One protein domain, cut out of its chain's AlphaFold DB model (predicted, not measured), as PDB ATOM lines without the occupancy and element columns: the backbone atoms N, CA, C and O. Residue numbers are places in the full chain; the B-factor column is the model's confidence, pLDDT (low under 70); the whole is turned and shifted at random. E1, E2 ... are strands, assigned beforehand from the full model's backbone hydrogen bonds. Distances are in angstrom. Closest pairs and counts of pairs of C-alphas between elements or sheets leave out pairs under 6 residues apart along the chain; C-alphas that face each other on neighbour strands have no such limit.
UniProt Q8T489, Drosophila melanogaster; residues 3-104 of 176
ATOM      1  N   GLY A   3      -2.432 -39.744 -44.019       97.69
ATOM      2  CA  GLY A   3      -3.803 -39.384 -43.693       97.69
ATOM      3  C   GLY A   3      -4.173 -38.015 -44.219       97.69
ATOM      4  O   GLY A   3      -3.724 -37.632 -45.300       97.69
ATOM      5  N   ILE A   4      -4.999 -37.304 -43.462       98.19
ATOM      6  CA  ILE A   4      -5.511 -35.986 -43.832       98.19
ATOM      7  C   ILE A   4      -5.421 -35.023 -42.650       98.19
ATOM      8  O   ILE A   4      -5.328 -35.455 -41.501       98.19
ATOM      9  N   GLY A   5      -5.466 -33.728 -42.923       97.69
ATOM     10  CA  GLY A   5      -5.582 -32.709 -41.889       97.69
ATOM     11  C   GLY A   5      -6.109 -31.397 -42.436       97.69
ATOM     12  O   GLY A   5      -6.187 -31.204 -43.650       97.69
ATOM     13  N   THR A   6      -6.480 -30.503 -41.531       96.94
ATOM     14  CA  THR A   6      -6.933 -29.161 -41.892       96.94
ATOM     15  C   THR A   6      -5.742 -28.246 -42.179       96.94
ATOM     16  O   THR A   6      -4.580 -28.639 -42.036       96.94
ATOM     17  N   LYS A   7      -6.000 -26.990 -42.560       94.56
ATOM     18  CA  LYS A   7      -4.934 -25.981 -42.731       94.56
ATOM     19  C   LYS A   7      -4.135 -25.725 -41.442       94.56
ATOM     20  O   LYS A   7      -3.014 -25.231 -41.517       94.56
ATOM     21  N   SER A   8      -4.720 -26.039 -40.285       95.44
ATOM     22  CA  SER A   8      -4.130 -25.855 -38.955       95.44
ATOM     23  C   SER A   8      -3.306 -27.065 -38.501       95.44
ATOM     24  O   SER A   8      -2.714 -27.041 -37.421       95.44
ATOM     25  N   ALA A   9      -3.245 -28.134 -39.305       94.62
ATOM     26  CA  ALA A   9      -2.439 -29.307 -38.998       94.62
ATOM     27  C   ALA A   9      -0.952 -28.941 -38.887       94.62
ATOM     28  O   ALA A   9      -0.383 -28.280 -39.762       94.62
ATOM     29  N   ARG A  10      -0.283 -29.415 -37.828       90.69
ATOM     30  CA  ARG A  10       1.154 -29.181 -37.652       90.69
ATOM     31  C   ARG A  10       1.948 -29.935 -38.724       90.69
ATOM     32  O   ARG A  10       1.773 -31.139 -38.902       90.69
ATOM     33  N   LEU A  11       2.853 -29.233 -39.409       91.38
ATOM     34  CA  LEU A  11       3.674 -29.797 -40.494       91.38
ATOM     35  C   LEU A  11       5.130 -30.081 -40.099       91.38
ATOM     36  O   LEU A  11       5.835 -30.763 -40.841       91.38
ATOM     37  N   HIS A  12       5.584 -29.596 -38.941       88.50
ATOM     38  CA  HIS A  12       6.954 -29.790 -38.459       88.50
ATOM     39  C   HIS A  12       7.007 -30.071 -36.957       88.50
ATOM     40  O   HIS A  12       6.193 -29.565 -36.187       88.50
ATOM     41  N   ALA A  13       7.983 -30.868 -36.527       86.50
ATOM     42  CA  ALA A  13       8.249 -31.134 -35.120       86.50
ATOM     43  C   ALA A  13       9.734 -31.429 -34.905       86.50
ATOM     44  O   ALA A  13      10.295 -32.310 -35.553       86.50
ATOM     45  N   ASN A  14      10.354 -30.778 -33.921       84.94
ATOM     46  CA  ASN A  14      11.741 -31.047 -33.519       84.94
ATOM     47  C   ASN A  14      11.862 -32.298 -32.618       84.94
ATOM     48  O   ASN A  14      12.661 -32.328 -31.687       84.94
ATOM     49  N   ALA A  15      11.027 -33.317 -32.839       84.56
ATOM     50  CA  ALA A  15      11.006 -34.541 -32.044       84.56
ATOM     51  C   ALA A  15      10.344 -35.705 -32.801       84.56
ATOM     52  O   ALA A  15       9.449 -35.507 -33.622       84.56
ATOM     53  N   PHE A  16      10.731 -36.936 -32.459       83.75
ATOM     54  CA  PHE A  16      10.127 -38.162 -32.989       83.75
ATOM     55  C   PHE A  16       8.727 -38.381 -32.397       83.75
ATOM     56  O   PHE A  16       8.582 -38.980 -31.333       83.75
ATOM     57  N   ARG A  17       7.686 -37.868 -33.064       85.00
ATOM     58  CA  ARG A  17       6.295 -37.914 -32.581       85.00
ATOM     59  C   ARG A  17       5.323 -38.320 -33.683       85.00
ATOM     60  O   ARG A  17       5.591 -38.116 -34.867       85.00
ATOM     61  N   ASN A  18       4.167 -38.852 -33.286       85.81
ATOM     62  CA  ASN A  18       3.048 -39.091 -34.197       85.81
ATOM     63  C   ASN A  18       2.312 -37.772 -34.463       85.81
ATOM     64  O   ASN A  18       1.251 -37.531 -33.908       85.81
ATOM     65  N   MET A  19       2.927 -36.897 -35.260       91.50
ATOM     66  CA  MET A  19       2.449 -35.527 -35.476       91.50
ATOM     67  C   MET A  19       1.064 -35.473 -36.132       91.50
ATOM     68  O   MET A  19       0.236 -34.652 -35.762       91.50
ATOM     69  N   LEU A  20       0.791 -36.359 -37.094       95.00
ATOM     70  CA  LEU A  20      -0.504 -36.378 -37.765       95.00
ATOM     71  C   LEU A  20      -1.550 -37.038 -36.858       95.00
ATOM     72  O   LEU A  20      -1.542 -38.259 -36.714       95.00
ATOM     73  N   GLY A  21      -2.424 -36.223 -36.271       94.00
ATOM     74  CA  GLY A  21      -3.417 -36.652 -35.283       94.00
ATOM     75  C   GLY A  21      -2.968 -36.541 -33.829       94.00
ATOM     76  O   GLY A  21      -3.575 -37.145 -32.951       94.00
ATOM     77  N   GLU A  22      -1.919 -35.758 -33.555       93.25
ATOM     78  CA  GLU A  22      -1.579 -35.363 -32.181       93.25
ATOM     79  C   GLU A  22      -2.609 -34.407 -31.558       93.25
ATOM     80  O   GLU A  22      -2.649 -34.266 -30.341       93.25
ATOM     81  N   ASN A  23      -3.414 -33.754 -32.397       94.44
ATOM     82  CA  ASN A  23      -4.496 -32.844 -32.045       94.44
ATOM     83  C   ASN A  23      -5.703 -33.075 -32.980       94.44
ATOM     84  O   ASN A  23      -5.693 -33.993 -33.809       94.44
ATOM     85  N   GLU A  24      -6.735 -32.253 -32.841       96.31
ATOM     86  CA  GLU A  24      -7.991 -32.298 -33.598       96.31
ATOM     87  C   GLU A  24      -7.828 -31.986 -35.094       96.31
ATOM     88  O   GLU A  24      -8.668 -32.347 -35.910       96.31
ATOM     89  N   HIS A  25      -6.720 -31.360 -35.498       97.06
ATOM     90  CA  HIS A  25      -6.518 -30.902 -36.875       97.06
ATOM     91  C   HIS A  25      -5.954 -31.976 -37.816       97.06
ATOM     92  O   HIS A  25      -5.650 -31.678 -38.974       97.06
ATOM     93  N   GLY A  26      -5.777 -33.216 -37.352       97.25
ATOM     94  CA  GLY A  26      -5.213 -34.296 -38.157       97.25
ATOM     95  C   GLY A  26      -5.793 -35.673 -37.854       97.25
ATOM     96  O   GLY A  26      -6.146 -35.988 -36.723       97.25
ATOM     97  N   TRP A  27      -5.812 -36.523 -38.878       98.31
ATOM     98  CA  TRP A  27      -6.234 -37.922 -38.813       98.31
ATOM     99  C   TRP A  27      -5.172 -38.772 -39.497       98.31
ATOM    100  O   TRP A  27      -4.980 -38.675 -40.711       98.31
ATOM    101  N   GLY A  28      -4.440 -39.581 -38.732       97.81
ATOM    102  CA  GLY A  28      -3.219 -40.224 -39.212       97.81
ATOM    103  C   GLY A  28      -3.143 -41.723 -38.960       97.81
ATOM    104  O   GLY A  28      -3.405 -42.202 -37.866       97.81
ATOM    105  N   LEU A  29      -2.669 -42.474 -39.953       97.94
ATOM    106  CA  LEU A  29      -2.221 -43.858 -39.820       97.94
ATOM    107  C   LEU A  29      -0.690 -43.917 -39.735       97.94
ATOM    108  O   LEU A  29       0.038 -43.463 -40.625       97.94
ATOM    109  N   SER A  30      -0.176 -44.522 -38.669       95.19
ATOM    110  CA  SER A  30       1.254 -44.795 -38.498       95.19
ATOM    111  C   SER A  30       1.678 -46.109 -39.169       95.19
ATOM    112  O   SER A  30       0.894 -47.048 -39.295       95.19
ATOM    113  N   HIS A  31       2.966 -46.234 -39.520       93.19
ATOM    114  CA  HIS A  31       3.542 -47.497 -40.020       93.19
ATOM    115  C   HIS A  31       3.462 -48.634 -38.979       93.19
ATOM    116  O   HIS A  31       3.571 -49.811 -39.317       93.19
ATOM    117  N   LYS A  32       3.225 -48.295 -37.704       94.19
ATOM    118  CA  LYS A  32       2.956 -49.254 -36.627       94.19
ATOM    119  C   LYS A  32       1.532 -49.829 -36.682       94.19
ATOM    120  O   LYS A  32       1.189 -50.652 -35.840       94.19
ATOM    121  N   GLY A  33       0.714 -49.427 -37.656       95.75
ATOM    122  CA  GLY A  33      -0.666 -49.890 -37.801       95.75
ATOM    123  C   GLY A  33      -1.639 -49.269 -36.795       95.75
ATOM    124  O   GLY A  33      -2.691 -49.845 -36.524       95.75
ATOM    125  N   VAL A  34      -1.271 -48.115 -36.233       97.75
ATOM    126  CA  VAL A  34      -2.040 -47.381 -35.219       97.75
ATOM    127  C   VAL A  34      -2.589 -46.095 -35.826       97.75
ATOM    128  O   VAL A  34      -1.816 -45.363 -36.460       97.75
ATOM    129  N   LEU A  35      -3.881 -45.847 -35.624       98.25
ATOM    130  CA  LEU A  35      -4.578 -44.603 -35.939       98.25
ATOM    131  C   LEU A  35      -4.360 -43.570 -34.838       98.25
ATOM    132  O   LEU A  35      -4.307 -43.942 -33.670       98.25
ATOM    133  N   TRP A  36      -4.249 -42.307 -35.232       97.75
ATOM    134  CA  TRP A  36      -4.026 -41.153 -34.373       97.75
ATOM    135  C   TRP A  36      -4.994 -40.034 -34.748       97.75
ATOM    136  O   TRP A  36      -5.082 -39.681 -35.927       97.75
ATOM    137  N   HIS A  37      -5.698 -39.505 -33.755       97.38
ATOM    138  CA  HIS A  37      -6.538 -38.311 -33.846       97.38
ATOM    139  C   HIS A  37      -6.801 -37.793 -32.428       97.38
ATOM    140  O   HIS A  37      -7.015 -38.611 -31.534       97.38
ATOM    141  N   GLU A  38      -6.739 -36.476 -32.204       95.56
ATOM    142  CA  GLU A  38      -6.933 -35.867 -30.872       95.56
ATOM    143  C   GLU A  38      -6.028 -36.472 -29.781       95.56
ATOM    144  O   GLU A  38      -6.400 -36.613 -28.618       95.56
ATOM    145  N   GLY A  39      -4.824 -36.912 -30.163       92.69
ATOM    146  CA  GLY A  39      -3.889 -37.577 -29.251       92.69
ATOM    147  C   GLY A  39      -4.293 -39.003 -28.846       92.69
ATOM    148  O   GLY A  39      -3.533 -39.675 -28.143       92.69
ATOM    149  N   VAL A  40      -5.437 -39.504 -29.318       95.31
ATOM    150  CA  VAL A  40      -5.917 -40.867 -29.081       95.31
ATOM    151  C   VAL A  40      -5.288 -41.827 -30.087       95.31
ATOM    152  O   VAL A  40      -5.234 -41.556 -31.286       95.31
ATOM    153  N   ALA A  41      -4.833 -42.978 -29.589       96.50
ATOM    154  CA  ALA A  41      -4.186 -44.018 -30.377       96.50
ATOM    155  C   ALA A  41      -5.028 -45.303 -30.412       96.50
ATOM    156  O   ALA A  41      -5.309 -45.889 -29.368       96.50
ATOM    157  N   LEU A  42      -5.374 -45.783 -31.609       96.62
ATOM    158  CA  LEU A  42      -6.183 -46.996 -31.796       96.62
ATOM    159  C   LEU A  42      -5.483 -48.000 -32.716       96.62
ATOM    160  O   LEU A  42      -5.036 -47.655 -33.811       96.62
ATOM    161  N   LEU A  43      -5.381 -49.261 -32.288       97.88
ATOM    162  CA  LEU A  43      -4.850 -50.326 -33.140       97.88
ATOM    163  C   LEU A  43      -5.844 -50.629 -34.264       97.88
ATOM    164  O   LEU A  43      -7.005 -50.920 -34.006       97.88
ATOM    165  N   TYR A  44      -5.362 -50.611 -35.503       97.81
ATOM    166  CA  TYR A  44      -6.219 -50.725 -36.682       97.81
ATOM    167  C   TYR A  44      -5.749 -51.793 -37.666       97.81
ATOM    168  O   TYR A  44      -6.550 -52.510 -38.256       97.81
ATOM    169  N   THR A  45      -4.437 -51.956 -37.834       97.12
ATOM    170  CA  THR A  45      -3.890 -52.986 -38.719       97.12
ATOM    171  C   THR A  45      -2.568 -53.525 -38.198       97.12
ATOM    172  O   THR A  45      -1.939 -52.966 -37.300       97.12
ATOM    173  N   LYS A  46      -2.104 -54.631 -38.783       95.38
ATOM    174  CA  LYS A  46      -0.759 -55.141 -38.510       95.38
ATOM    175  C   LYS A  46       0.284 -54.129 -38.980       95.38
ATOM    176  O   LYS A  46       0.148 -53.530 -40.055       95.38
ATOM    177  N   ARG A  47       1.370 -54.025 -38.206       95.50
ATOM    178  CA  ARG A  47       2.546 -53.205 -38.526       95.50
ATOM    179  C   ARG A  47       3.004 -53.413 -39.968       95.50
ATOM    180  O   ARG A  47       2.820 -54.476 -40.575       95.50
ATOM    181  N   PHE A  48       3.548 -52.358 -40.549       93.56
ATOM    182  CA  PHE A  48       4.109 -52.397 -41.889       93.56
ATOM    183  C   PHE A  48       5.421 -53.175 -41.825       93.56
ATOM    184  O   PHE A  48       6.045 -53.254 -40.766       93.56
ATOM    185  N   ARG A  49       5.802 -53.817 -42.930       92.50
ATOM    186  CA  ARG A  49       7.056 -54.566 -42.965       92.50
ATOM    187  C   ARG A  49       8.202 -53.575 -43.105       92.50
ATOM    188  O   ARG A  49       8.184 -52.733 -43.996       92.50
ATOM    189  N   GLU A  50       9.173 -53.667 -42.210       89.38
ATOM    190  CA  GLU A  50      10.363 -52.824 -42.265       89.38
ATOM    191  C   GLU A  50      11.209 -53.180 -43.491       89.38
ATOM    192  O   GLU A  50      11.252 -54.337 -43.911       89.38
ATOM    193  N   ASN A  51      11.864 -52.171 -44.072       88.31
ATOM    194  CA  ASN A  51      12.728 -52.309 -45.250       88.31
ATOM    195  C   ASN A  51      12.049 -52.955 -46.474       88.31
ATOM    196  O   ASN A  51      12.723 -53.482 -47.355       88.31
ATOM    197  N   GLN A  52      10.714 -52.912 -46.542       93.00
ATOM    198  CA  GLN A  52       9.942 -53.366 -47.694       93.00
ATOM    199  C   GLN A  52       9.052 -52.227 -48.195       93.00
ATOM    200  O   GLN A  52       8.365 -51.590 -47.387       93.00
ATOM    201  N   PRO A  53       9.014 -51.972 -49.516       93.12
ATOM    202  CA  PRO A  53       8.057 -51.039 -50.084       93.12
ATOM    203  C   PRO A  53       6.635 -51.455 -49.701       93.12
ATOM    204  O   PRO A  53       6.249 -52.605 -49.884       93.12
ATOM    205  N   THR A  54       5.866 -50.516 -49.159       94.88
ATOM    206  CA  THR A  54       4.450 -50.716 -48.834       94.88
ATOM    207  C   THR A  54       3.644 -49.701 -49.622       94.88
ATOM    208  O   THR A  54       3.920 -48.501 -49.548       94.88
ATOM    209  N   GLN A  55       2.641 -50.156 -50.370       96.38
ATOM    210  CA  GLN A  55       1.735 -49.254 -51.066       96.38
ATOM    211  C   GLN A  55       0.549 -48.924 -50.164       96.38
ATOM    212  O   GLN A  55      -0.209 -49.813 -49.779       96.38
ATOM    213  N   ILE A  56       0.366 -47.636 -49.875       97.25
ATOM    214  CA  ILE A  56      -0.774 -47.142 -49.103       97.25
ATOM    215  C   ILE A  56      -1.739 -46.407 -50.022       97.25
ATOM    216  O   ILE A  56      -1.351 -45.484 -50.736       97.25
ATOM    217  N   GLY A  57      -2.996 -46.841 -50.008       97.62
ATOM    218  CA  GLY A  57      -4.115 -46.095 -50.568       97.62
ATOM    219  C   GLY A  57      -4.830 -45.331 -49.462       97.62
ATOM    220  O   GLY A  57      -4.992 -45.852 -48.358       97.62
ATOM    221  N   VAL A  58      -5.257 -44.111 -49.769       98.06
ATOM    222  CA  VAL A  58      -6.063 -43.266 -48.886       98.06
ATOM    223  C   VAL A  58      -7.327 -42.907 -49.654       98.06
ATOM    224  O   VAL A  58      -7.242 -42.268 -50.701       98.06
ATOM    225  N   LEU A  59      -8.476 -43.367 -49.168       97.62
ATOM    226  CA  LEU A  59      -9.786 -43.063 -49.729       97.62
ATOM    227  C   LEU A  59     -10.524 -42.154 -48.754       97.62
ATOM    228  O   LEU A  59     -10.857 -42.583 -47.650       97.62
ATOM    229  N   PHE A  60     -10.753 -40.916 -49.174       97.56
ATOM    230  CA  PHE A  60     -11.625 -39.974 -48.491       97.56
ATOM    231  C   PHE A  60     -12.983 -39.970 -49.191       97.56
ATOM    232  O   PHE A  60     -13.055 -39.670 -50.384       97.56
ATOM    233  N   ASP A  61     -14.029 -40.315 -48.449       95.50
ATOM    234  CA  ASP A  61     -15.415 -40.180 -48.878       95.50
ATOM    235  C   ASP A  61     -16.013 -38.957 -48.181       95.50
ATOM    236  O   ASP A  61     -16.274 -38.985 -46.978       95.50
ATOM    237  N   GLY A  62     -16.180 -37.874 -48.939       91.62
ATOM    238  CA  GLY A  62     -16.709 -36.613 -48.424       91.62
ATOM    239  C   GLY A  62     -18.229 -36.584 -48.257       91.62
ATOM    240  O   GLY A  62     -18.719 -35.644 -47.648       91.62
ATOM    241  N   ILE A  63     -18.970 -37.567 -48.787       90.38
ATOM    242  CA  ILE A  63     -20.423 -37.665 -48.573       90.38
ATOM    243  C   ILE A  63     -20.693 -38.436 -47.283       90.38
ATOM    244  O   ILE A  63     -21.428 -37.965 -46.427       90.38
ATOM    245  N   GLU A  64     -20.087 -39.616 -47.145       95.50
ATOM    246  CA  GLU A  64     -20.241 -40.464 -45.953       95.50
ATOM    247  C   GLU A  64     -19.395 -39.952 -44.769       95.50
ATOM    248  O   GLU A  64     -19.542 -40.413 -43.637       95.50
ATOM    249  N   GLY A  65     -18.457 -39.032 -45.023       97.25
ATOM    250  CA  GLY A  65     -17.594 -38.450 -43.997       97.25
ATOM    251  C   GLY A  65     -16.570 -39.438 -43.446       97.25
ATOM    252  O   GLY A  65     -16.309 -39.462 -42.241       97.25
ATOM    253  N   THR A  66     -15.994 -40.291 -44.302       98.50
ATOM    254  CA  THR A  66     -15.090 -41.369 -43.867       98.50
ATOM    255  C   THR A  66     -13.712 -41.318 -44.501       98.50
ATOM    256  O   THR A  66     -13.522 -40.878 -45.636       98.50
ATOM    257  N   LEU A  67     -12.729 -41.828 -43.758       98.62
ATOM    258  CA  LEU A  67     -11.389 -42.103 -44.264       98.62
ATOM    259  C   LEU A  67     -11.102 -43.596 -44.160       98.62
ATOM    260  O   LEU A  67     -11.185 -44.182 -43.079       98.62
ATOM    261  N   THR A  68     -10.731 -44.203 -45.281       98.62
ATOM    262  CA  THR A  68     -10.406 -45.628 -45.392       98.62
ATOM    263  C   THR A  68      -8.994 -45.795 -45.935       98.62
ATOM    264  O   THR A  68      -8.613 -45.156 -46.919       98.62
ATOM    265  N   PHE A  69      -8.209 -46.685 -45.321       98.56
ATOM    266  CA  PHE A  69      -6.869 -47.011 -45.803       98.56
ATOM    267  C   PHE A  69      -6.841 -48.351 -46.532       98.56
ATOM    268  O   PHE A  69      -7.529 -49.311 -46.178       98.56
ATOM    269  N   TYR A  70      -5.966 -48.429 -47.526       98.12
ATOM    270  CA  TYR A  70      -5.623 -49.658 -48.227       98.12
ATOM    271  C   TYR A  70      -4.140 -49.931 -48.025       98.12
ATOM    272  O   TYR A  70      -3.328 -49.013 -48.111       98.12
ATOM    273  N   LYS A  71      -3.776 -51.189 -47.794       97.12
ATOM    274  CA  LYS A  71      -2.381 -51.629 -47.702       97.12
ATOM    275  C   LYS A  71      -2.146 -52.729 -48.718       97.12
ATOM    276  O   LYS A  71      -2.802 -53.765 -48.661       97.12
ATOM    277  N   ASP A  72      -1.247 -52.466 -49.661       96.12
ATOM    278  CA  ASP A  72      -0.889 -53.374 -50.753       96.12
ATOM    279  C   ASP A  72      -2.129 -53.870 -51.521       96.12
ATOM    280  O   ASP A  72      -2.312 -55.054 -51.781       96.12
ATOM    281  N   GLY A  73      -3.038 -52.935 -51.826       95.44
ATOM    282  CA  GLY A  73      -4.297 -53.201 -52.531       95.44
ATOM    283  C   GLY A  73      -5.428 -53.758 -51.658       95.44
ATOM    284  O   GLY A  73      -6.573 -53.780 -52.100       95.44
ATOM    285  N   LYS A  74      -5.160 -54.152 -50.407       97.56
ATOM    286  CA  LYS A  74      -6.184 -54.668 -49.493       97.56
ATOM    287  C   LYS A  74      -6.841 -53.544 -48.691       97.56
ATOM    288  O   LYS A  74      -6.146 -52.815 -47.985       97.56
ATOM    289  N   CYS A  75      -8.171 -53.457 -48.745       98.12
ATOM    290  CA  CYS A  75      -8.954 -52.576 -47.876       98.12
ATOM    291  C   CYS A  75      -8.784 -52.980 -46.404       98.12
ATOM    292  O   CYS A  75      -8.892 -54.162 -46.066       98.12
ATOM    293  N   LEU A  76      -8.512 -52.006 -45.538       98.19
ATOM    294  CA  LEU A  76      -8.339 -52.212 -44.099       98.19
ATOM    295  C   LEU A  76      -9.597 -51.866 -43.279       98.19
ATOM    296  O   LEU A  76      -9.586 -52.035 -42.064       98.19
ATOM    297  N   GLY A  77     -10.679 -51.430 -43.934       98.06
ATOM    298  CA  GLY A  77     -11.916 -50.970 -43.291       98.06
ATOM    299  C   GLY A  77     -11.907 -49.469 -42.991       98.06
ATOM    300  O   GLY A  77     -10.909 -48.790 -43.208       98.06
ATOM    301  N   VAL A  78     -13.015 -48.921 -42.502       98.62
ATOM    302  CA  VAL A  78     -13.093 -47.487 -42.171       98.62
ATOM    303  C   VAL A  78     -12.199 -47.181 -40.968       98.62
ATOM    304  O   VAL A  78     -12.290 -47.860 -39.947       98.62
ATOM    305  N   ALA A  79     -11.327 -46.182 -41.097       98.44
ATOM    306  CA  ALA A  79     -10.425 -45.743 -40.035       98.44
ATOM    307  C   ALA A  79     -10.994 -44.576 -39.226       98.44
ATOM    308  O   ALA A  79     -10.909 -44.584 -38.003       98.44
ATOM    309  N   PHE A  80     -11.586 -43.594 -39.904       98.56
ATOM    310  CA  PHE A  80     -12.175 -42.414 -39.272       98.56
ATOM    311  C   PHE A  80     -13.553 -42.120 -39.864       98.56
ATOM    312  O   PHE A  80     -13.821 -42.471 -41.017       98.56
ATOM    313  N   ARG A  81     -14.413 -41.497 -39.057       98.25
ATOM    314  CA  ARG A  81     -15.789 -41.093 -39.379       98.25
ATOM    315  C   ARG A  81     -16.024 -39.657 -38.907       98.25
ATOM    316  O   ARG A  81     -15.237 -39.168 -38.102       98.25
ATOM    317  N   GLY A  82     -17.113 -39.036 -39.357       97.56
ATOM    318  CA  GLY A  82     -17.496 -37.679 -38.953       97.56
ATOM    319  C   GLY A  82     -16.705 -36.583 -39.664       97.56
ATOM    320  O   GLY A  82     -16.675 -35.451 -39.200       97.56
ATOM    321  N   LEU A  83     -16.030 -36.908 -40.770       97.81
ATOM    322  CA  LEU A  83     -15.242 -35.933 -41.531       97.81
ATOM    323  C   LEU A  83     -16.111 -34.993 -42.376       97.81
ATOM    324  O   LEU A  83     -15.629 -33.964 -42.831       97.81
ATOM    325  N   ASP A  84     -17.375 -35.351 -42.578       95.38
ATOM    326  CA  ASP A  84     -18.430 -34.527 -43.168       95.38
ATOM    327  C   ASP A  84     -18.818 -33.336 -42.277       95.38
ATOM    328  O   ASP A  84     -19.338 -32.345 -42.778       95.38
ATOM    329  N   GLN A  85     -18.523 -33.407 -40.975       96.38
ATOM    330  CA  GLN A  85     -18.801 -32.348 -39.997       96.38
ATOM    331  C   GLN A  85     -17.686 -31.291 -39.931       96.38
ATOM    332  O   GLN A  85     -17.744 -30.374 -39.115       96.38
ATOM    333  N   ILE A  86     -16.632 -31.438 -40.739       94.81
ATOM    334  CA  ILE A  86     -15.513 -30.502 -40.767       94.81
ATOM    335  C   ILE A  86     -15.814 -29.396 -41.777       94.81
ATOM    336  O   ILE A  86     -15.707 -29.590 -42.987       94.81
ATOM    337  N   ASP A  87     -16.111 -28.205 -41.263       91.00
ATOM    338  CA  ASP A  87     -16.474 -27.024 -42.059       91.00
ATOM    339  C   ASP A  87     -15.263 -26.303 -42.695       91.00
ATOM    340  O   ASP A  87     -15.304 -25.111 -43.005       91.00
ATOM    341  N   GLU A  88     -14.146 -27.005 -42.895       91.50
ATOM    342  CA  GLU A  88     -12.963 -26.462 -43.556       91.50
ATOM    343  C   GLU A  88     -12.285 -27.476 -44.491       91.50
ATOM    344  O   GLU A  88     -12.450 -28.687 -44.333       91.50
ATOM    345  N   PRO A  89     -11.497 -27.016 -45.485       91.25
ATOM    346  CA  PRO A  89     -10.839 -27.921 -46.417       91.25
ATOM    347  C   PRO A  89      -9.886 -28.905 -45.729       91.25
ATOM    348  O   PRO A  89      -9.028 -28.524 -44.927       91.25
ATOM    349  N   LEU A  90      -9.992 -30.170 -46.133       95.75
ATOM    350  CA  LEU A  90      -9.102 -31.250 -45.721       95.75
ATOM    351  C   LEU A  90      -8.047 -31.511 -46.798       95.75
ATOM    352  O   LEU A  90      -8.342 -31.604 -47.991       95.75
ATOM    353  N   TYR A  91      -6.805 -31.669 -46.358       95.81
ATOM    354  CA  TYR A  91      -5.643 -31.857 -47.215       95.81
ATOM    355  C   TYR A  91      -5.015 -33.226 -46.962       95.81
ATOM    356  O   TYR A  91      -4.898 -33.629 -45.805       95.81
ATOM    357  N   PRO A  92      -4.567 -33.950 -48.004       95.88
ATOM    358  CA  PRO A  92      -3.769 -35.152 -47.811       95.88
ATOM    359  C   PRO A  92      -2.417 -34.784 -47.192       95.88
ATOM    360  O   PRO A  92      -1.714 -33.906 -47.690       95.88
ATOM    361  N   ILE A  93      -2.037 -35.482 -46.123       96.00
ATOM    362  CA  ILE A  93      -0.787 -35.250 -45.398       96.00
ATOM    363  C   ILE A  93      -0.018 -36.560 -45.274       96.00
ATOM    364  O   ILE A  93      -0.539 -37.608 -44.878       96.00
ATOM    365  N   VAL A  94       1.274 -36.475 -45.574       94.25
ATOM    366  CA  VAL A  94       2.256 -37.499 -45.236       94.25
ATOM    367  C   VAL A  94       3.363 -36.859 -44.415       94.25
ATOM    368  O   VAL A  94       3.796 -35.746 -44.692       94.25
ATOM    369  N   CYS A  95       3.826 -37.561 -43.388       91.25
ATOM    370  CA  CYS A  95       4.977 -37.133 -42.599       91.25
ATOM    371  C   CYS A  95       5.878 -38.330 -42.302       91.25
ATOM    372  O   CYS A  95       5.398 -39.450 -42.111       91.25
ATOM    373  N   SER A  96       7.190 -38.124 -42.256       89.50
ATOM    374  CA  SER A  96       8.140 -39.171 -41.891       89.50
ATOM    375  C   SER A  96       9.112 -38.653 -40.855       89.50
ATOM    376  O   SER A  96       9.597 -37.533 -40.956       89.50
ATOM    377  N   THR A  97       9.423 -39.503 -39.886       86.88
ATOM    378  CA  THR A  97      10.532 -39.291 -38.957       86.88
ATOM    379  C   THR A  97      11.650 -40.309 -39.178       86.88
ATOM    380  O   THR A  97      12.632 -40.310 -38.444       86.88
ATOM    381  N   ALA A  98      11.491 -41.226 -40.138       83.38
ATOM    382  CA  ALA A  98      12.480 -42.252 -40.425       83.38
ATOM    383  C   ALA A  98      13.532 -41.708 -41.402       83.38
ATOM    384  O   ALA A  98      13.211 -41.176 -42.471       83.38
ATOM    385  N   ALA A  99      14.803 -41.848 -41.030       80.56
ATOM    386  CA  ALA A  99      15.914 -41.496 -41.901       80.56
ATOM    387  C   ALA A  99      15.876 -42.352 -43.176       80.56
ATOM    388  O   ALA A  99      15.534 -43.532 -43.121       80.56
ATOM    389  N   LYS A 100      16.248 -41.759 -44.318       84.12
ATOM    390  CA  LYS A 100      16.297 -42.435 -45.630       84.12
ATOM    391  C   LYS A 100      14.951 -43.003 -46.113       84.12
ATOM    392  O   LYS A 100      14.933 -43.908 -46.941       84.12
ATOM    393  N   THR A 101      13.827 -42.486 -45.614       85.56
ATOM    394  CA  THR A 101      12.517 -42.838 -46.180       85.56
ATOM    395  C   THR A 101      12.282 -42.042 -47.454       85.56
ATOM    396  O   THR A 101      12.439 -40.823 -47.445       85.56
ATOM    397  N   GLU A 102      11.820 -42.708 -48.506       90.81
ATOM    398  CA  GLU A 102      11.255 -42.063 -49.688       90.81
ATOM    399  C   GLU A 102       9.743 -42.310 -49.724       90.81
ATOM    400  O   GLU A 102       9.267 -43.400 -49.397       90.81
ATOM    401  N   MET A 103       8.976 -41.287 -50.093       91.88
ATOM    402  CA  MET A 103       7.534 -41.389 -50.295       91.88
ATOM    403  C   MET A 103       7.196 -40.846 -51.678       91.88
ATOM    404  O   MET A 103       7.445 -39.678 -51.965       91.88
ATOM    405  N   THR A 104       6.594 -41.686 -52.518       94.06
ATOM    406  CA  THR A 104       6.247 -41.334 -53.899       94.06
ATOM    407  C   THR A 104       4.739 -41.410 -54.096       94.06
ATOM    408  O   THR A 104       4.118 -42.455 -53.878       94.06
TER     409      THR A 104
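This is residues 3 to 104 of the 176 residues of a protein of Drosophila melanogaster (UniProt Q8T489). Little of this domain is regular structure, but two antiparallel sheets form a sandwich, face to face: E4, E3, E2, E1, E8 against E5, E6, E7. The 102 printed residues hold eight strands, E1 to E8 along the chain, and no named helix; the class is all strand, with 38 residues in named elements. It is compact, radius of gyration of the C-alphas 13.2 A, spanning 38 by 34 by 24 A.

E1, residues 3 to 5, begins at C-alpha 3 (-3.803, -39.384, -43.693). E2 is 26 to 29, E3 34 to 37, E4 40 to 43. E5, 56 to 61, spans 16.2 A; E6, 66 to 71, 16.8 A; E7, 74 to 80, 17.0 A. E8, 91 to 94, ends at (2.256, -37.499, -45.236).

E1 to E4 form a meander, each strand the antiparallel neighbour of the one before, as do E5 to E7. Within hydrogen-bond range are, for instance, N 27 and O 4, 2.9 A, and N 59 and O 68, 2.9 A. The closest C-alphas of E1 and E5, Gly 3 and Val 58, are 6.9 A apart.

The printed part has no cut. Links E1 to E2 and E4 to E5 are long. No printed residue is under 70.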